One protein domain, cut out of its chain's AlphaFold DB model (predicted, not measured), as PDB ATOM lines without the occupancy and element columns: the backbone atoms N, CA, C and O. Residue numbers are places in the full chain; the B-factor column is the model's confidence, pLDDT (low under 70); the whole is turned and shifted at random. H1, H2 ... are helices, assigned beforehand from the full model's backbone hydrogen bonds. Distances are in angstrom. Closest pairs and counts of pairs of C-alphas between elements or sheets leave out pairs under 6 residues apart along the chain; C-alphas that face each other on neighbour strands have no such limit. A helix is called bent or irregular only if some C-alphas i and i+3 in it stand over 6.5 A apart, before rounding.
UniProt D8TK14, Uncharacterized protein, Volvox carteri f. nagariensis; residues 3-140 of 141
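Overview. This is residues 3 to 140 of the 141 residues of an uncharacterized protein of Volvox carteri f. nagariensis (UniProt D8TK14). Three long helices make an elongated, loose frame: H4 lies in the middle, H2 crosses it on one side, and the first part of H7 packs on its other side. H5 and the short H6 fold back and forth between the last part of H4 and the first part of H7, while H1 extends the length beyond the beginning of H2, and H3 lies far out towards the last residues of H7. The 138 printed residues include seven named helices, H1 to H7 in chain order, and no named strand; the class is all helix. The radius of gyration of the C-alphas is 18.5 A, and the spans are 62 by 36 by 22 A.

Arrangement. The longest helix, H7, residues 113 to 140, touches H4, residues 57 to 79, with residues 114 to 122 alone. They run opposite ways at a shallow tilt of 33 degrees, only just short of steep; their closest C-alphas, of Ala 72 and Ala 115, are 4.6 A apart. H4 is the hub, touching three helices. It touches H2, residues 13 to 34, opposite ways at a steep tilt of 45 degrees, closest at the C-alphas of Thr 25 and Ser 70, 4.8 A apart. H4 and H5, residues 83 to 99, form a helical hairpin, closest at the C-alphas of Val 76 and Met 86, 6.8 A apart. H6, residues 103 to 108, forms helical hairpins with H5 and with H7; the closest C-alphas are those of Pro 89 and Ala 107, 5.6 A apart, and of Ala 105 and Ala 116, 4.3 A apart. H1, residues 4 to 11, is close to H2 but not clearly touching, with the C-alphas of Leu 9 and Ala 15 5.8 A apart. H3, residues 40 to 45, touches no helix. Every O i to N i+4 pair is within hydrogen-bond range in H1, H3 and H6; the counts are 15 of 18 in H2, 18 of 19 in H4, 10 of 13 in H5 and 20 of 24 in H7.

Along the chain. H7 is 41.7 A long and ends at C-alpha 140, (-25.354, 13.358, 116.467). H4 measures 33.2 A, H2 32.3 A and H5 23.9 A. H5 and H7 are only just irregular: C-alphas 85 and 88, and C-alphas 118 and 121, are each 6.8 A apart. H1 begins at C-alpha 4, (-62.551, -34.869, 138.116).

Size, cuts and confidence. The two C-alphas farthest apart, those of His 4 and Asn 140, are 64.6 A apart. The printed part has no cut. The link from H3 to H4, 11 residues, is long; the other links are tight. Residues 33 to 42, of which 40 to 42 belong to H3, stand free. The mean pLDDT of the printed part is 82.0; residues 3 to 10 and 97 to 104 are under 70.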
ATOM      1  N   SER A   3     -59.368 -37.759 138.031       60.78
ATOM      2  CA  SER A   3     -59.843 -37.228 136.734       60.78
ATOM      3  C   SER A   3     -60.780 -36.024 136.857       60.78
ATOM      4  O   SER A   3     -60.762 -35.147 136.001       60.78
ATOM      5  N   HIS A   4     -61.572 -35.948 137.932       59.78
ATOM      6  CA  HIS A   4     -62.551 -34.869 138.116       59.78
ATOM      7  C   HIS A   4     -61.876 -33.533 138.462       59.78
ATOM      8  O   HIS A   4     -62.223 -32.517 137.875       59.78
ATOM      9  N   GLY A   5     -60.827 -33.547 139.295       69.50
ATOM     10  CA  GLY A   5     -60.066 -32.334 139.622       69.50
ATOM     11  C   GLY A   5     -59.244 -31.782 138.451       69.50
ATOM     12  O   GLY A   5     -59.104 -30.571 138.326       69.50
ATOM     13  N   LEU A   6     -58.737 -32.641 137.556       66.06
ATOM     14  CA  LEU A   6     -58.003 -32.192 136.368       66.06
ATOM     15  C   LEU A   6     -58.945 -31.561 135.334       66.06
ATOM     16  O   LEU A   6     -58.636 -30.508 134.790       66.06
ATOM     17  N   LEU A   7     -60.112 -32.165 135.088       67.44
ATOM     18  CA  LEU A   7     -61.107 -31.596 134.177       67.44
ATOM     19  C   LEU A   7     -61.680 -30.277 134.708       67.44
ATOM     20  O   LEU A   7     -61.868 -29.345 133.931       67.44
ATOM     21  N   GLU A   8     -61.881 -30.154 136.018       68.06
ATOM     22  CA  GLU A   8     -62.318 -28.911 136.660       68.06
ATOM     23  C   GLU A   8     -61.216 -27.834 136.660       68.06
ATOM     24  O   GLU A   8     -61.496 -26.657 136.442       68.06
ATOM     25  N   LEU A   9     -59.942 -28.222 136.788       66.56
ATOM     26  CA  LEU A   9     -58.800 -27.314 136.631       66.56
ATOM     27  C   LEU A   9     -58.622 -26.832 135.181       66.56
ATOM     28  O   LEU A   9     -58.115 -25.733 134.971       66.56
ATOM     29  N   LEU A  10     -59.031 -27.638 134.195       68.00
ATOM     30  CA  LEU A  10     -58.911 -27.333 132.764       68.00
ATOM     31  C   LEU A  10     -60.140 -26.626 132.175       68.00
ATOM     32  O   LEU A  10     -60.003 -25.917 131.182       68.00
ATOM     33  N   THR A  11     -61.325 -26.793 132.764       74.00
ATOM     34  CA  THR A  11     -62.583 -26.226 132.234       74.00
ATOM     35  C   THR A  11     -63.298 -25.288 133.206       74.00
ATOM     36  O   THR A  11     -64.234 -24.591 132.818       74.00
ATOM     37  N   GLY A  12     -62.850 -25.217 134.460       78.31
ATOM     38  CA  GLY A  12     -63.467 -24.400 135.495       78.31
ATOM     39  C   GLY A  12     -63.143 -22.903 135.400       78.31
ATOM     40  O   GLY A  12     -62.303 -22.462 134.609       78.31
ATOM     41  N   PRO A  13     -63.756 -22.080 136.271       78.38
ATOM     42  CA  PRO A  13     -63.586 -20.624 136.266       78.38
ATOM     43  C   PRO A  13     -62.130 -20.162 136.444       78.38
ATOM     44  O   PRO A  13     -61.755 -19.083 135.985       78.38
ATOM     45  N   ALA A  14     -61.301 -20.966 137.117       80.19
ATOM     46  CA  ALA A  14     -59.867 -20.720 137.253       80.19
ATOM     47  C   ALA A  14     -59.121 -20.911 135.920       80.19
ATOM     48  O   ALA A  14     -58.273 -20.088 135.579       80.19
ATOM     49  N   ALA A  15     -59.489 -21.929 135.138       81.88
ATOM     50  CA  ALA A  15     -58.905 -22.212 133.830       81.88
ATOM     51  C   ALA A  15     -59.122 -21.047 132.859       81.88
ATOM     52  O   ALA A  15     -58.182 -20.568 132.229       81.88
ATOM     53  N   VAL A  16     -60.351 -20.522 132.810       82.75
ATOM     54  CA  VAL A  16     -60.729 -19.378 131.963       82.75
ATOM     55  C   VAL A  16     -59.941 -18.121 132.341       82.75
ATOM     56  O   VAL A  16     -59.458 -17.392 131.475       82.75
ATOM     57  N   LYS A  17     -59.755 -17.878 133.643       84.06
ATOM     58  CA  LYS A  17     -58.951 -16.759 134.151       84.06
ATOM     59  C   LYS A  17     -57.483 -16.883 133.743       84.06
ATOM     60  O   LYS A  17     -56.921 -15.913 133.239       84.06
ATOM     61  N   ILE A  18     -56.893 -18.063 133.916       85.69
ATOM     62  CA  ILE A  18     -55.505 -18.346 133.531       85.69
ATOM     63  C   ILE A  18     -55.334 -18.199 132.016       85.69
ATOM     64  O   ILE A  18     -54.431 -17.490 131.574       85.69
ATOM     65  N   ALA A  19     -56.231 -18.781 131.219       86.25
ATOM     66  CA  ALA A  19     -56.217 -18.657 129.764       86.25
ATOM     67  C   ALA A  19     -56.324 -17.192 129.312       86.25
ATOM     68  O   ALA A  19     -55.579 -16.765 128.433       86.25
ATOM     69  N   GLY A  20     -57.180 -16.391 129.956       85.31
ATOM     70  CA  GLY A  20     -57.298 -14.958 129.680       85.31
ATOM     71  C   GLY A  20     -56.020 -14.170 129.991       85.31
ATOM     72  O   GLY A  20     -55.639 -13.286 129.220       85.31
ATOM     73  N   LEU A  21     -55.330 -14.487 131.091       88.81
ATOM     74  CA  LEU A  21     -54.063 -13.844 131.450       88.81
ATOM     75  C   LEU A  21     -52.945 -14.238 130.478       88.81
ATOM     76  O   LEU A  21     -52.185 -13.379 130.026       88.81
ATOM     77  N   LEU A  22     -52.870 -15.521 130.113       90.31
ATOM     78  CA  LEU A  22     -51.921 -16.021 129.118       90.31
ATOM     79  C   LEU A  22     -52.176 -15.396 127.744       90.31
ATOM     80  O   LEU A  22     -51.232 -14.933 127.110       90.31
ATOM     81  N   GLY A  23     -53.437 -15.297 127.318       88.75
ATOM     82  CA  GLY A  23     -53.827 -14.624 126.079       88.75
ATOM     83  C   GLY A  23     -53.437 -13.145 126.080       88.75
ATOM     84  O   GLY A  23     -52.819 -12.665 125.133       88.75
ATOM     85  N   SER A  24     -53.694 -12.437 127.181       86.69
ATOM     86  CA  SER A  24     -53.292 -11.032 127.340       86.69
ATOM     87  C   SER A  24     -51.768 -10.865 127.304       86.69
ATOM     88  O   SER A  24     -51.250  -9.930 126.695       86.69
ATOM     89  N   THR A  25     -51.033 -11.804 127.899       88.44
ATOM     90  CA  THR A  25     -49.564 -11.846 127.848       88.44
ATOM     91  C   THR A  25     -49.065 -12.084 126.427       88.44
ATOM     92  O   THR A  25     -48.193 -11.359 125.947       88.44
ATOM     93  N   ALA A  26     -49.658 -13.044 125.716       88.75
ATOM     94  CA  ALA A  26     -49.319 -13.350 124.333       88.75
ATOM     95  C   ALA A  26     -49.542 -12.145 123.408       88.75
ATOM     96  O   ALA A  26     -48.685 -11.864 122.576       88.75
ATOM     97  N   VAL A  27     -50.624 -11.381 123.595       85.88
ATOM     98  CA  VAL A  27     -50.869 -10.137 122.846       85.88
ATOM     99  C   VAL A  27     -49.770  -9.105 123.124       85.88
ATOM    100  O   VAL A  27     -49.127  -8.619 122.195       85.88
ATOM    101  N   VAL A  28     -49.490  -8.807 124.397       84.12
ATOM    102  CA  VAL A  28     -48.536  -7.750 124.794       84.12
ATOM    103  C   VAL A  28     -47.096  -8.047 124.366       84.12
ATOM    104  O   VAL A  28     -46.350  -7.150 123.952       84.12
ATOM    105  N   PHE A  29     -46.665  -9.302 124.475       86.25
ATOM    106  CA  PHE A  29     -45.332  -9.712 124.038       86.25
ATOM    107  C   PHE A  29     -45.274  -9.972 122.528       86.25
ATOM    108  O   PHE A  29     -44.251  -9.682 121.905       86.25
ATOM    109  N   GLY A  30     -46.365 -10.457 121.932       84.56
ATOM    110  CA  GLY A  30     -46.471 -10.780 120.511       84.56
ATOM    111  C   GLY A  30     -46.381  -9.556 119.608       84.56
ATOM    112  O   GLY A  30     -45.614  -9.580 118.649       84.56
ATOM    113  N   VAL A  31     -47.058  -8.452 119.948       80.81
ATOM    114  CA  VAL A  31     -47.013  -7.209 119.150       80.81
ATOM    115  C   VAL A  31     -45.580  -6.704 118.950       80.81
ATOM    116  O   VAL A  31     -45.230  -6.224 117.878       80.81
ATOM    117  N   GLN A  32     -44.698  -6.877 119.937       74.94
ATOM    118  CA  GLN A  32     -43.308  -6.423 119.826       74.94
ATOM    119  C   GLN A  32     -42.485  -7.221 118.809       74.94
ATOM    120  O   GLN A  32     -41.481  -6.717 118.313       74.94
ATOM    121  N   ARG A  33     -42.904  -8.444 118.465       81.25
ATOM    122  CA  ARG A  33     -42.258  -9.244 117.414       81.25
ATOM    123  C   ARG A  33     -42.517  -8.695 116.013       81.25
ATOM    124  O   ARG A  33     -41.828  -9.097 115.087       81.25
ATOM    125  N   LEU A  34     -43.472  -7.778 115.874       80.25
ATOM    126  CA  LEU A  34     -43.773  -7.090 114.621       80.25
ATOM    127  C   LEU A  34     -42.849  -5.886 114.378       80.25
ATOM    128  O   LEU A  34     -42.832  -5.345 113.277       80.25
ATOM    129  N   VAL A  35     -42.084  -5.459 115.390       75.31
ATOM    130  CA  VAL A  35     -41.140  -4.344 115.267       75.31
ATOM    131  C   VAL A  35     -39.838  -4.853 114.634       75.31
ATOM    132  O   VAL A  35     -39.259  -5.810 115.157       75.31
ATOM    133  N   PRO A  36     -39.346  -4.230 113.544       76.50
ATOM    134  CA  PRO A  36     -38.077  -4.605 112.932       76.50
ATOM    135  C   PRO A  36     -36.925  -4.557 113.939       76.50
ATOM    136  O   PRO A  36     -36.825  -3.637 114.753       76.50
ATOM    137  N   THR A  37     -36.035  -5.546 113.868       75.31
ATOM    138  CA  THR A  37     -34.781  -5.507 114.627       75.31
ATOM    139  C   THR A  37     -33.747  -4.717 113.833       75.31
ATOM    140  O   THR A  37     -33.570  -4.936 112.638       75.31
ATOM    141  N   PHE A  38     -33.095  -3.763 114.494       73.88
ATOM    142  CA  PHE A  38     -32.040  -2.948 113.896       73.88
ATOM    143  C   PHE A  38     -30.662  -3.499 114.264       73.88
ATOM    144  O   PHE A  38     -30.503  -4.134 115.309       73.88
ATOM    145  N   ASP A  39     -29.664  -3.230 113.418       79.12
ATOM    146  CA  ASP A  39     -28.279  -3.621 113.670       79.12
ATOM    147  C   ASP A  39     -27.762  -2.992 114.987       79.12
ATOM    148  O   ASP A  39     -27.734  -1.760 115.122       79.12
ATOM    149  N   PRO A  40     -27.315  -3.805 115.967       79.44
ATOM    150  CA  PRO A  40     -26.748  -3.306 117.216       79.44
ATOM    151  C   PRO A  40     -25.484  -2.456 117.032       79.44
ATOM    152  O   PRO A  40     -25.145  -1.674 117.926       79.44
ATOM    153  N   SER A  41     -24.751  -2.629 115.928       85.00
ATOM    154  CA  SER A  41     -23.497  -1.924 115.651       85.00
ATOM    155  C   SER A  41     -23.723  -0.419 115.470       85.00
ATOM    156  O   SER A  41     -23.015   0.386 116.079       85.00
ATOM    157  N   TRP A  42     -24.787  -0.047 114.754       85.69
ATOM    158  CA  TRP A  42     -25.204   1.337 114.550       85.69
ATOM    159  C   TRP A  42     -25.542   2.022 115.877       85.69
ATOM    160  O   TRP A  42     -25.045   3.106 116.166       85.69
ATOM    161  N   TYR A  43     -26.316   1.367 116.748       83.50
ATOM    162  CA  TYR A  43     -26.647   1.955 118.049       83.50
ATOM    163  C   TYR A  43     -25.397   2.155 118.919       83.50
ATOM    164  O   TYR A  43     -25.279   3.144 119.648       83.50
ATOM    165  N   LYS A  44     -24.425   1.238 118.845       84.88
ATOM    166  CA  LYS A  44     -23.167   1.340 119.596       84.88
ATOM    167  C   LYS A  44     -22.301   2.519 119.144       84.88
ATOM    168  O   LYS A  44     -21.701   3.134 120.022       84.88
ATOM    169  N   SER A  45     -22.285   2.874 117.857       88.62
ATOM    170  CA  SER A  45     -21.443   3.960 117.325       88.62
ATOM    171  C   SER A  45     -21.946   5.375 117.642       88.62
ATOM    172  O   SER A  45     -21.158   6.317 117.608       88.62
ATOM    173  N   LEU A  46     -23.225   5.539 117.999       88.19
ATOM    174  CA  LEU A  46     -23.799   6.846 118.343       88.19
ATOM    175  C   LEU A  46     -23.142   7.467 119.582       88.19
ATOM    176  O   LEU A  46     -22.948   6.781 120.596       88.19
ATOM    177  N   ARG A  47     -22.909   8.790 119.545       89.62
ATOM    178  CA  ARG A  47     -22.598   9.581 120.747       89.62
ATOM    179  C   ARG A  47     -23.809   9.552 121.681       89.62
ATOM    180  O   ARG A  47     -24.932   9.787 121.240       89.62
ATOM    181  N   LYS A  48     -23.583   9.239 122.957       87.44
ATOM    182  CA  LYS A  48     -24.630   9.059 123.974       87.44
ATOM    183  C   LYS A  48     -24.365   9.982 125.160       87.44
ATOM    184  O   LYS A  48     -23.197  10.200 125.490       87.44
ATOM    185  N   PRO A  49     -25.404  10.518 125.818       89.69
ATOM    186  CA  PRO A  49     -25.203  11.290 127.032       89.69
ATOM    187  C   PRO A  49     -24.676  10.392 128.163       89.69
ATOM    188  O   PRO A  49     -24.934   9.186 128.194       89.69
ATOM    189  N   ASN A  50     -23.963  10.986 129.120       90.88
ATOM    190  CA  ASN A  50     -23.350  10.282 130.257       90.88
ATOM    191  C   ASN A  50     -24.355   9.565 131.181       90.88
ATOM    192  O   ASN A  50     -23.966   8.670 131.923       90.88
ATOM    193  N   TRP A  51     -25.637   9.929 131.117       90.56
ATOM    194  CA  TRP A  51     -26.717   9.313 131.887       90.56
ATOM    195  C   TRP A  51     -27.357   8.100 131.193       90.56
ATOM    196  O   TRP A  51     -28.313   7.532 131.717       90.56
ATOM    197  N   THR A  52     -26.863   7.690 130.018       88.12
ATOM    198  CA  THR A  52     -27.453   6.570 129.271       88.12
ATOM    199  C   THR A  52     -27.364   5.272 130.081       88.12
ATOM    200  O   THR A  52     -26.254   4.853 130.419       88.12
ATOM    201  N   PRO A  53     -28.495   4.603 130.373       86.75
ATOM    202  CA  PRO A  53     -28.475   3.354 131.121       86.75
ATOM    203  C   PRO A  53     -27.727   2.249 130.362       86.75
ATOM    204  O   PRO A  53     -27.784   2.201 129.129       86.75
ATOM    205  N   PRO A  54     -27.091   1.298 131.067       89.25
ATOM    206  CA  PRO A  54     -26.563   0.092 130.439       89.25
ATOM    207  C   PRO A  54     -27.634  -0.679 129.647       89.25
ATOM    208  O   PRO A  54     -28.791  -0.751 130.059       89.25
ATOM    209  N   ASN A  55     -27.241  -1.340 128.551       85.50
ATOM    210  CA  ASN A  55     -28.174  -2.019 127.632       85.50
ATOM    211  C   ASN A  55     -29.093  -3.061 128.305       85.50
ATOM    212  O   ASN A  55     -30.201  -3.294 127.832       85.50
ATOM    213  N   TYR A  56     -28.661  -3.684 129.404       85.81
ATOM    214  CA  TYR A  56     -29.470  -4.658 130.144       85.81
ATOM    215  C   TYR A  56     -30.581  -4.013 130.993       85.81
ATOM    216  O   TYR A  56     -31.528  -4.698 131.378       85.81
ATOM    217  N   VAL A  57     -30.513  -2.706 131.268       88.88
ATOM    218  CA  VAL A  57     -31.558  -1.985 132.016       88.88
ATOM    219  C   VAL A  57     -32.841  -1.895 131.192       88.88
ATOM    220  O   VAL A  57     -33.933  -2.001 131.739       88.88
ATOM    221  N   PHE A  58     -32.732  -1.789 129.865       84.75
ATOM    222  CA  PHE A  58     -33.898  -1.741 128.983       84.75
ATOM    223  C   PHE A  58     -34.807  -2.977 129.133       84.75
ATOM    224  O   PHE A  58     -35.976  -2.784 129.470       84.75
ATOM    225  N   PRO A  59     -34.345  -4.234 128.956       85.25
ATOM    226  CA  PRO A  59     -35.198  -5.399 129.192       85.25
ATOM    227  C   PRO A  59     -35.609  -5.546 130.665       85.25
ATOM    228  O   PRO A  59     -36.733  -5.970 130.927       85.25
ATOM    229  N   MET A  60     -34.757  -5.148 131.618       89.94
ATOM    230  CA  MET A  60     -35.084  -5.179 133.050       89.94
ATOM    231  C   MET A  60     -36.291  -4.300 133.398       89.94
ATOM    232  O   MET A  60     -37.084  -4.683 134.248       89.94
ATOM    233  N   VAL A  61     -36.454  -3.153 132.735       88.44
ATOM    234  CA  VAL A  61     -37.610  -2.268 132.935       88.44
ATOM    235  C   VAL A  61     -38.792  -2.695 132.064       88.44
ATOM    236  O   VAL A  61     -39.919  -2.772 132.544       88.44
ATOM    237  N   TRP A  62     -38.564  -3.036 130.795       82.94
ATOM    238  CA  TRP A  62     -39.649  -3.370 129.868       82.94
ATOM    239  C   TRP A  62     -40.405  -4.653 130.225       82.94
ATOM    240  O   TRP A  62     -41.613  -4.711 129.999       82.94
ATOM    241  N   ILE A  63     -39.738  -5.677 130.770       89.69
ATOM    242  CA  ILE A  63     -40.394  -6.947 131.117       89.69
ATOM    243  C   ILE A  63     -41.446  -6.747 132.225       89.69
ATOM    244  O   ILE A  63     -42.604  -7.096 131.981       89.69
ATOM    245  N   PRO A  64     -41.129  -6.144 133.389       91.38
ATOM    246  CA  PRO A  64     -42.130  -5.821 134.406       91.38
ATOM    247  C   PRO A  64     -43.281  -4.967 133.871       91.38
ATOM    248  O   PRO A  64     -44.439  -5.291 134.116       91.38
ATOM    249  N   LEU A  65     -42.985  -3.925 133.083       86.88
ATOM    250  CA  LEU A  65     -44.020  -3.066 132.495       86.88
ATOM    251  C   LEU A  65     -44.983  -3.858 131.610       86.88
ATOM    252  O   LEU A  65     -46.197  -3.689 131.704       86.88
ATOM    253  N   LYS A  66     -44.459  -4.765 130.785       85.69
ATOM    254  CA  LYS A  66     -45.279  -5.629 129.933       85.69
ATOM    255  C   LYS A  66     -46.133  -6.589 130.741       85.69
ATOM    256  O   LYS A  66     -47.300  -6.757 130.415       85.69
ATOM    257  N   LEU A  67     -45.607  -7.158 131.823       90.69
ATOM    258  CA  LEU A  67     -46.404  -7.991 132.725       90.69
ATOM    259  C   LEU A  67     -47.554  -7.193 133.350       90.69
ATOM    260  O   LEU A  67     -48.691  -7.661 133.369       90.69
ATOM    261  N   MET A  68     -47.289  -5.962 133.791       88.12
ATOM    262  CA  MET A  68     -48.318  -5.066 134.327       88.12
ATOM    263  C   MET A  68     -49.380  -4.731 133.271       88.12
ATOM    264  O   MET A  68     -50.571  -4.783 133.571       88.12
ATOM    265  N   GLN A  69     -48.978  -4.474 132.023       87.69
ATOM    266  CA  GLN A  69     -49.896  -4.273 130.894       87.69
ATOM    267  C   GLN A  69     -50.740  -5.520 130.598       87.69
ATOM    268  O   GLN A  69     -51.940  -5.400 130.362       87.69
ATOM    269  N   SER A  70     -50.148  -6.716 130.638       87.00
ATOM    270  CA  SER A  70     -50.864  -7.982 130.438       87.00
ATOM    271  C   SER A  70     -51.918  -8.213 131.517       87.00
ATOM    272  O   SER A  70     -53.043  -8.596 131.202       87.00
ATOM    273  N   VAL A  71     -51.584  -7.920 132.777       90.50
ATOM    274  CA  VAL A  71     -52.538  -7.975 133.892       90.50
ATOM    275  C   VAL A  71     -53.633  -6.921 133.724       90.50
ATOM    276  O   VAL A  71     -54.805  -7.236 133.907       90.50
ATOM    277  N   ALA A  72     -53.290  -5.689 133.339       88.69
ATOM    278  CA  ALA A  72     -54.264  -4.620 133.125       88.69
ATOM    279  C   ALA A  72     -55.269  -4.967 132.011       88.69
ATOM    280  O   ALA A  72     -56.475  -4.828 132.215       88.69
ATOM    281  N   LEU A  73     -54.791  -5.477 130.872       88.75
ATOM    282  CA  LEU A  73     -55.639  -5.936 129.769       88.75
ATOM    283  C   LEU A  73     -56.562  -7.078 130.214       88.75
ATOM    284  O   LEU A  73     -57.770  -7.027 129.985       88.75
ATOM    285  N   TRP A  74     -56.013  -8.064 130.925       90.94
ATOM    286  CA  TRP A  74     -56.792  -9.171 131.473       90.94
ATOM    287  C   TRP A  74     -57.881  -8.700 132.449       90.94
ATOM    288  O   TRP A  74     -59.015  -9.181 132.401       90.94
ATOM    289  N   LEU A  75     -57.578  -7.725 133.310       88.94
ATOM    290  CA  LEU A  75     -58.558  -7.137 134.226       88.94
ATOM    291  C   LEU A  75     -59.690  -6.434 133.474       88.94
ATOM    292  O   LEU A  75     -60.848  -6.631 133.824       88.94
ATOM    293  N   VAL A  76     -59.392  -5.669 132.422       88.69
ATOM    294  CA  VAL A  76     -60.425  -5.030 131.585       88.69
ATOM    295  C   VAL A  76     -61.321  -6.083 130.931       88.69
ATOM    296  O   VAL A  76     -62.545  -5.985 131.017       88.69
ATOM    297  N   CYS A  77     -60.729  -7.136 130.362       84.44
ATOM    298  CA  CYS A  77     -61.466  -8.238 129.741       84.44
ATOM    299  C   CYS A  77     -62.311  -9.058 130.729       84.44
ATOM    300  O   CYS A  77     -63.266  -9.704 130.314       84.44
ATOM    301  N   THR A  78     -61.982  -9.051 132.022       85.19
ATOM    302  CA  THR A  78     -62.701  -9.841 133.039       85.19
ATOM    303  C   THR A  78     -63.669  -9.030 133.893       85.19
ATOM    304  O   THR A  78     -64.584  -9.608 134.475       85.19
ATOM    305  N   LYS A  79     -63.468  -7.715 134.018       86.81
ATOM    306  CA  LYS A  79     -64.242  -6.846 134.918       86.81
ATOM    307  C   LYS A  79     -65.229  -5.934 134.207       86.81
ATOM    308  O   LYS A  79     -66.113  -5.407 134.877       86.81
ATOM    309  N   ALA A  80     -65.098  -5.720 132.901       84.25
ATOM    310  CA  ALA A  80     -66.027  -4.844 132.206       84.25
ATOM    311  C   ALA A  80     -67.452  -5.441 132.205       84.25
ATOM    312  O   ALA A  80     -67.624  -6.623 131.903       84.25
ATOM    313  N   PRO A  81     -68.479  -4.633 132.528       79.62
ATOM    314  CA  PRO A  81     -69.846  -5.115 132.725       79.62
ATOM    315  C   PRO A  81     -70.538  -5.525 131.419       79.62
ATOM    316  O   PRO A  81     -71.494  -6.294 131.445       79.62
ATOM    317  N   THR A  82     -70.076  -5.012 130.276       84.94
ATOM    318  CA  THR A  82     -70.610  -5.324 128.945       84.94
ATOM    319  C   THR A  82     -69.496  -5.306 127.901       84.94
ATOM    320  O   THR A  82     -68.478  -4.636 128.079       84.94
ATOM    321  N   ALA A  83     -69.713  -5.980 126.766       78.31
ATOM    322  CA  ALA A  83     -68.801  -5.905 125.620       78.31
ATOM    323  C   ALA A  83     -68.647  -4.463 125.094       78.31
ATOM    324  O   ALA A  83     -67.552  -4.049 124.722       78.31
ATOM    325  N   GLY A  84     -69.720  -3.662 125.137       78.88
ATOM    326  CA  GLY A  84     -69.675  -2.243 124.767       78.88
ATOM    327  C   GLY A  84     -68.764  -1.415 125.679       78.88
ATOM    328  O   GLY A  84     -68.006  -0.579 125.193       78.88
ATOM    329  N   ALA A  85     -68.754  -1.700 126.985       80.38
ATOM    330  CA  ALA A  85     -67.867  -1.039 127.944       80.38
ATOM    331  C   ALA A  85     -66.377  -1.395 127.745       80.38
ATOM    332  O   ALA A  85     -65.508  -0.653 128.196       80.38
ATOM    333  N   MET A  86     -66.072  -2.500 127.053       83.31
ATOM    334  CA  MET A  86     -64.699  -2.894 126.703       83.31
ATOM    335  C   MET A  86     -64.167  -2.169 125.463       83.31
ATOM    336  O   MET A  86     -62.954  -2.038 125.318       83.31
ATOM    337  N   ALA A  87     -65.044  -1.700 124.571       82.56
ATOM    338  CA  ALA A  87     -64.650  -1.221 123.248       82.56
ATOM    339  C   ALA A  87     -63.662  -0.050 123.314       82.56
ATOM    340  O   ALA A  87     -62.603  -0.101 122.692       82.56
ATOM    341  N   LEU A  88     -63.972   0.976 124.113       84.44
ATOM    342  CA  LEU A  88     -63.111   2.149 124.251       84.44
ATOM    343  C   LEU A  88     -61.758   1.817 124.922       84.44
ATOM    344  O   LEU A  88     -60.733   2.160 124.334       84.44
ATOM    345  N   PRO A  89     -61.696   1.125 126.082       84.44
ATOM    346  CA  PRO A  89     -60.426   0.692 126.671       84.44
ATOM    347  C   PRO A  89     -59.571  -0.166 125.732       84.44
ATOM    348  O   PRO A  89     -58.364   0.045 125.642       84.44
ATOM    349  N   LEU A  90     -60.173  -1.114 125.008       84.50
ATOM    350  CA  LEU A  90     -59.439  -1.984 124.089       84.50
ATOM    351  C   LEU A  90     -58.947  -1.227 122.853       84.50
ATOM    352  O   LEU A  90     -57.806  -1.429 122.442       84.50
ATOM    353  N   ALA A  91     -59.754  -0.322 122.295       83.81
ATOM    354  CA  ALA A  91     -59.335   0.549 121.201       83.81
ATOM    355  C   ALA A  91     -58.187   1.476 121.631       83.81
ATOM    356  O   ALA A  91     -57.197   1.600 120.914       83.81
ATOM    357  N   ALA A  92     -58.274   2.062 122.828       81.44
ATOM    358  CA  ALA A  92     -57.219   2.890 123.409       81.44
ATOM    359  C   ALA A  92     -55.926   2.092 123.653       81.44
ATOM    360  O   ALA A  92     -54.835   2.561 123.318       81.44
ATOM    361  N   PHE A  93     -56.048   0.864 124.167       80.81
ATOM    362  CA  PHE A  93     -54.926  -0.051 124.368       80.81
ATOM    363  C   PHE A  93     -54.263  -0.448 123.048       80.81
ATOM    364  O   PHE A  93     -53.038  -0.393 122.932       80.81
ATOM    365  N   GLY A  94     -55.070  -0.796 122.042       77.75
ATOM    366  CA  GLY A  94     -54.613  -1.073 120.686       77.75
ATOM    367  C   GLY A  94     -53.866   0.124 120.109       77.75
ATOM    368  O   GLY A  94     -52.705  -0.007 119.741       77.75
ATOM    369  N   ALA A  95     -54.471   1.314 120.136       78.12
ATOM    370  CA  ALA A  95     -53.836   2.551 119.690       78.12
ATOM    371  C   ALA A  95     -52.516   2.828 120.426       78.12
ATOM    372  O   ALA A  95     -51.535   3.209 119.799       78.12
ATOM    373  N   HIS A  96     -52.441   2.585 121.735       74.69
ATOM    374  CA  HIS A  96     -51.218   2.774 122.517       74.69
ATOM    375  C   HIS A  96     -50.071   1.854 122.101       74.69
ATOM    376  O   HIS A  96     -48.926   2.304 122.077       74.69
ATOM    377  N   MET A  97     -50.361   0.598 121.754       69.94
ATOM    378  CA  MET A  97     -49.350  -0.329 121.239       69.94
ATOM    379  C   MET A  97     -48.706   0.168 119.933       69.94
ATOM    380  O   MET A  97     -47.589  -0.242 119.629       69.94
ATOM    381  N   PHE A  98     -49.371   1.074 119.204       62.91
ATOM    382  CA  PHE A  98     -48.879   1.641 117.945       62.91
ATOM    383  C   PHE A  98     -48.401   3.100 118.042       62.91
ATOM    384  O   PHE A  98     -47.484   3.476 117.321       62.91
ATOM    385  N   LEU A  99     -49.003   3.926 118.907       59.03
ATOM    386  CA  LEU A  99     -48.855   5.392 118.881       59.03
ATOM    387  C   LEU A  99     -48.244   5.988 120.164       59.03
ATOM    388  O   LEU A  99     -47.713   7.094 120.122       59.03
ATOM    389  N   GLY A 100     -48.261   5.250 121.282       62.50
ATOM    390  CA  GLY A 100     -47.709   5.672 122.578       62.50
ATOM    391  C   GLY A 100     -48.503   6.752 123.351       62.50
ATOM    392  O   GLY A 100     -49.161   7.598 122.767       62.50
ATOM    393  N   ASN A 101     -48.329   6.752 124.688       58.50
ATOM    394  CA  ASN A 101     -48.617   7.818 125.687       58.50
ATOM    395  C   ASN A 101     -50.039   8.069 126.295       58.50
ATOM    396  O   ASN A 101     -51.067   7.951 125.644       58.50
ATOM    397  N   TRP A 102     -50.030   8.402 127.606       58.00
ATOM    398  CA  TRP A 102     -51.006   8.927 128.608       58.00
ATOM    399  C   TRP A 102     -52.504   8.575 128.598       58.00
ATOM    400  O   TRP A 102     -53.064   8.387 129.683       58.00
ATOM    401  N   TRP A 103     -53.183   8.477 127.456       65.62
ATOM    402  CA  TRP A 103     -54.653   8.351 127.437       65.62
ATOM    403  C   TRP A 103     -55.163   7.028 128.023       65.62
ATOM    404  O   TRP A 103     -56.313   6.947 128.441       65.62
ATOM    405  N   ASN A 104     -54.314   6.001 128.118       68.94
ATOM    406  CA  ASN A 104     -54.696   4.702 128.673       68.94
ATOM    407  C   ASN A 104     -55.027   4.749 130.159       68.94
ATOM    408  O   ASN A 104     -55.996   4.123 130.569       68.94
ATOM    409  N   ALA A 105     -54.252   5.480 130.967       71.94
ATOM    410  CA  ALA A 105     -54.553   5.587 132.393       71.94
ATOM    411  C   ALA A 105     -55.933   6.236 132.589       71.94
ATOM    412  O   ALA A 105     -56.746   5.738 133.363       71.94
ATOM    413  N   ALA A 106     -56.240   7.272 131.801       76.62
ATOM    414  CA  ALA A 106     -57.544   7.927 131.802       76.62
ATOM    415  C   ALA A 106     -58.671   7.026 131.263       76.62
ATOM    416  O   ALA A 106     -59.749   6.995 131.845       76.62
ATOM    417  N   ALA A 107     -58.430   6.260 130.194       79.56
ATOM    418  CA  ALA A 107     -59.421   5.358 129.605       79.56
ATOM    419  C   ALA A 107     -59.697   4.115 130.470       79.56
ATOM    420  O   ALA A 107     -60.798   3.571 130.439       79.56
ATOM    421  N   PHE A 108     -58.708   3.656 131.242       80.44
ATOM    422  CA  PHE A 108     -58.817   2.458 132.076       80.44
ATOM    423  C   PHE A 108     -59.413   2.781 133.445       80.44
ATOM    424  O   PHE A 108     -60.060   1.922 134.041       80.44
ATOM    425  N   HIS A 109     -59.248   4.015 133.931       84.75
ATOM    426  CA  HIS A 109     -59.698   4.435 135.257       84.75
ATOM    427  C   HIS A 109     -61.207   4.215 135.510       84.75
ATOM    428  O   HIS A 109     -61.534   3.678 136.568       84.75
ATOM    429  N   PRO A 110     -62.131   4.515 134.567       85.38
ATOM    430  CA  PRO A 110     -63.562   4.250 134.742       85.38
ATOM    431  C   PRO A 110     -63.928   2.761 134.830       85.38
ATOM    432  O   PRO A 110     -64.988   2.428 135.349       85.38
ATOM    433  N   VAL A 111     -63.080   1.866 134.312       86.69
ATOM    434  CA  VAL A 111     -63.321   0.410 134.299       86.69
ATOM    435  C   VAL A 111     -62.631  -0.276 135.476       86.69
ATOM    436  O   VAL A 111     -63.199  -1.158 136.115       86.69
ATOM    437  N   SER A 112     -61.388   0.111 135.766       87.06
ATOM    438  CA  SER A 112     -60.596  -0.405 136.876       87.06
ATOM    439  C   SER A 112     -59.521   0.613 137.277       87.06
ATOM    440  O   SER A 112     -58.512   0.752 136.575       87.06
ATOM    441  N   PRO A 113     -59.665   1.277 138.440       86.50
ATOM    442  CA  PRO A 113     -58.638   2.175 138.966       86.50
ATOM    443  C   PRO A 113     -57.286   1.474 139.133       86.50
ATOM    444  O   PRO A 113     -56.249   2.030 138.786       86.50
ATOM    445  N   ALA A 114     -57.288   0.210 139.574       85.38
ATOM    446  CA  ALA A 114     -56.072  -0.592 139.685       85.38
ATOM    447  C   ALA A 114     -55.366  -0.763 138.328       85.38
ATOM    448  O   ALA A 114     -54.150  -0.608 138.246       85.38
ATOM    449  N   ALA A 115     -56.117  -1.020 137.250       80.88
ATOM    450  CA  ALA A 115     -55.548  -1.131 135.909       80.88
ATOM    451  C   ALA A 115     -54.963   0.205 135.419       80.88
ATOM    452  O   ALA A 115     -53.914   0.209 134.781       80.88
ATOM    453  N   ALA A 116     -55.588   1.336 135.763       83.88
ATOM    454  CA  ALA A 116     -55.048   2.661 135.462       83.88
ATOM    455  C   ALA A 116     -53.720   2.933 136.187       83.88
ATOM    456  O   ALA A 116     -52.765   3.395 135.562       83.88
ATOM    457  N   PHE A 117     -53.616   2.588 137.476       85.75
ATOM    458  CA  PHE A 117     -52.373   2.751 138.239       85.75
ATOM    459  C   PHE A 117     -51.231   1.883 137.700       85.75
ATOM    460  O   PHE A 117     -50.094   2.349 137.628       85.75
ATOM    461  N   LEU A 118     -51.526   0.659 137.247       86.31
ATOM    462  CA  LEU A 118     -50.534  -0.229 136.626       86.31
ATOM    463  C   LEU A 118     -49.930   0.346 135.331       86.31
ATOM    464  O   LEU A 118     -48.846  -0.073 134.929       86.31
ATOM    465  N   MET A 119     -50.583   1.325 134.697       81.25
ATOM    466  CA  MET A 119     -50.068   1.992 133.498       81.25
ATOM    467  C   MET A 119     -49.096   3.142 133.804       81.25
ATOM    468  O   MET A 119     -48.324   3.525 132.923       81.25
ATOM    469  N   LEU A 120     -49.075   3.679 135.033       82.69
ATOM    470  CA  LEU A 120     -48.234   4.832 135.390       82.69
ATOM    471  C   LEU A 120     -46.724   4.569 135.264       82.69
ATOM    472  O   LEU A 120     -46.035   5.431 134.712       82.69
ATOM    473  N   PRO A 121     -46.176   3.413 135.690       84.38
ATOM    474  CA  PRO A 121     -44.747   3.143 135.535       84.38
ATOM    475  C   PRO A 121     -44.295   3.162 134.066       84.38
ATOM    476  O   PRO A 121     -43.214   3.662 133.754       84.38
ATOM    477  N   THR A 122     -45.153   2.702 133.146       79.69
ATOM    478  CA  THR A 122     -44.894   2.768 131.699       79.69
ATOM    479  C   THR A 122     -44.736   4.216 131.244       79.69
ATOM    480  O   THR A 122     -43.844   4.528 130.460       79.69
ATOM    481  N   GLN A 123     -45.572   5.113 131.770       78.44
ATOM    482  CA  GLN A 123     -45.559   6.525 131.411       78.44
ATOM    483  C   GLN A 123     -44.263   7.220 131.840       78.44
ATOM    484  O   GLN A 123     -43.675   7.963 131.055       78.44
ATOM    485  N   VAL A 124     -43.789   6.935 133.056       83.88
ATOM    486  CA  VAL A 124     -42.512   7.455 133.566       83.88
ATOM    487  C   VAL A 124     -41.356   7.009 132.673       83.88
ATOM    488  O   VAL A 124     -40.532   7.826 132.262       83.88
ATOM    489  N   TRP A 125     -41.319   5.723 132.320       83.19
ATOM    490  CA  TRP A 125     -40.256   5.177 131.481       83.19
ATOM    491  C   TRP A 125     -40.252   5.762 130.064       83.19
ATOM    492  O   TRP A 125     -39.188   6.115 129.554       83.19
ATOM    493  N   VAL A 126     -41.422   5.930 129.439       82.38
ATOM    494  CA  VAL A 126     -41.528   6.536 128.102       82.38
ATOM    495  C   VAL A 126     -40.992   7.966 128.104       82.38
ATOM    496  O   VAL A 126     -40.230   8.314 127.208       82.38
ATOM    497  N   THR A 127     -41.288   8.774 129.125       81.38
ATOM    498  CA  THR A 127     -40.737  10.134 129.241       81.38
ATOM    499  C   THR A 127     -39.205  10.132 129.309       81.38
ATOM    500  O   THR A 127     -38.557  10.923 128.620       81.38
ATOM    501  N   ILE A 128     -38.616   9.217 130.085       84.44
ATOM    502  CA  ILE A 128     -37.157   9.053 130.171       84.44
ATOM    503  C   ILE A 128     -36.584   8.650 128.805       84.44
ATOM    504  O   ILE A 128     -35.627   9.260 128.328       84.44
ATOM    505  N   ALA A 129     -37.193   7.666 128.140       84.88
ATOM    506  CA  ALA A 129     -36.764   7.195 126.826       84.88
ATOM    507  C   ALA A 129     -36.869   8.288 125.747       84.88
ATOM    508  O   ALA A 129     -35.964   8.436 124.929       84.88
ATOM    509  N   THR A 130     -37.927   9.105 125.766       83.62
ATOM    510  CA  THR A 130     -38.074  10.257 124.867       83.62
ATOM    511  C   THR A 130     -36.944  11.258 125.068       83.62
ATOM    512  O   THR A 130     -36.337  11.697 124.091       83.62
ATOM    513  N   LYS A 131     -36.614  11.592 126.322       86.38
ATOM    514  CA  LYS A 131     -35.499  12.500 126.610       86.38
ATOM    515  C   LYS A 131     -34.160  11.918 126.156       86.38
ATOM    516  O   LYS A 131     -33.331  12.661 125.635       86.38
ATOM    517  N   LEU A 132     -33.970  10.607 126.306       85.56
ATOM    518  CA  LEU A 132     -32.763   9.912 125.857       85.56
ATOM    519  C   LEU A 132     -32.614  10.014 124.341       85.56
ATOM    520  O   LEU A 132     -31.559  10.403 123.853       85.56
ATOM    521  N   ASN A 133     -33.687   9.717 123.606       86.38
ATOM    522  CA  ASN A 133     -33.709   9.815 122.151       86.38
ATOM    523  C   ASN A 133     -33.426  11.244 121.679       86.38
ATOM    524  O   ASN A 133     -32.625  11.433 120.769       86.38
ATOM    525  N   TYR A 134     -34.029  12.246 122.324       85.25
ATOM    526  CA  TYR A 134     -33.759  13.652 122.027       85.25
ATOM    527  C   TYR A 134     -32.278  14.006 122.212       85.25
ATOM    528  O   TYR A 134     -31.679  14.618 121.328       85.25
ATOM    529  N   ASP A 135     -31.666  13.590 123.324       82.75
ATOM    530  CA  ASP A 135     -30.248  13.856 123.583       82.75
ATOM    531  C   ASP A 135     -29.340  13.131 122.590       82.75
ATOM    532  O   ASP A 135     -28.370  13.717 122.118       82.75
ATOM    533  N   ILE A 136     -29.659  11.886 122.226       87.06
ATOM    534  CA  ILE A 136     -28.930  11.146 121.192       87.06
ATOM    535  C   ILE A 136     -29.005  11.891 119.856       87.06
ATOM    536  O   ILE A 136     -27.971  12.080 119.225       87.06
ATOM    537  N   VAL A 137     -30.183  12.360 119.434       87.88
ATOM    538  CA  VAL A 137     -30.315  13.140 118.192       87.88
ATOM    539  C   VAL A 137     -29.474  14.411 118.274       87.88
ATOM    540  O   VAL A 137     -28.609  14.610 117.430       87.88
ATOM    541  N   LYS A 138     -29.636  15.208 119.335       86.25
ATOM    542  CA  LYS A 138     -28.891  16.459 119.541       86.25
ATOM    543  C   LYS A 138     -27.372  16.262 119.558       86.25
ATOM    544  O   LYS A 138     -26.635  17.150 119.153       86.25
ATOM    545  N   LEU A 139     -26.893  15.123 120.058       88.12
ATOM    546  CA  LEU A 139     -25.472  14.790 120.077       88.12
ATOM    547  C   LEU A 139     -24.958  14.260 118.735       88.12
ATOM    548  O   LEU A 139     -23.749  14.115 118.607       88.12
ATOM    549  N   ASN A 140     -25.793  13.926 117.753       87.69
ATOM    550  CA  ASN A 140     -25.354  13.358 116.467       87.69
ATOM    551  C   ASN A 140     -25.826  14.170 115.241       87.69
ATOM    552  O   ASN A 140     -25.554  13.758 114.116       87.69
TER     553      ASN A 140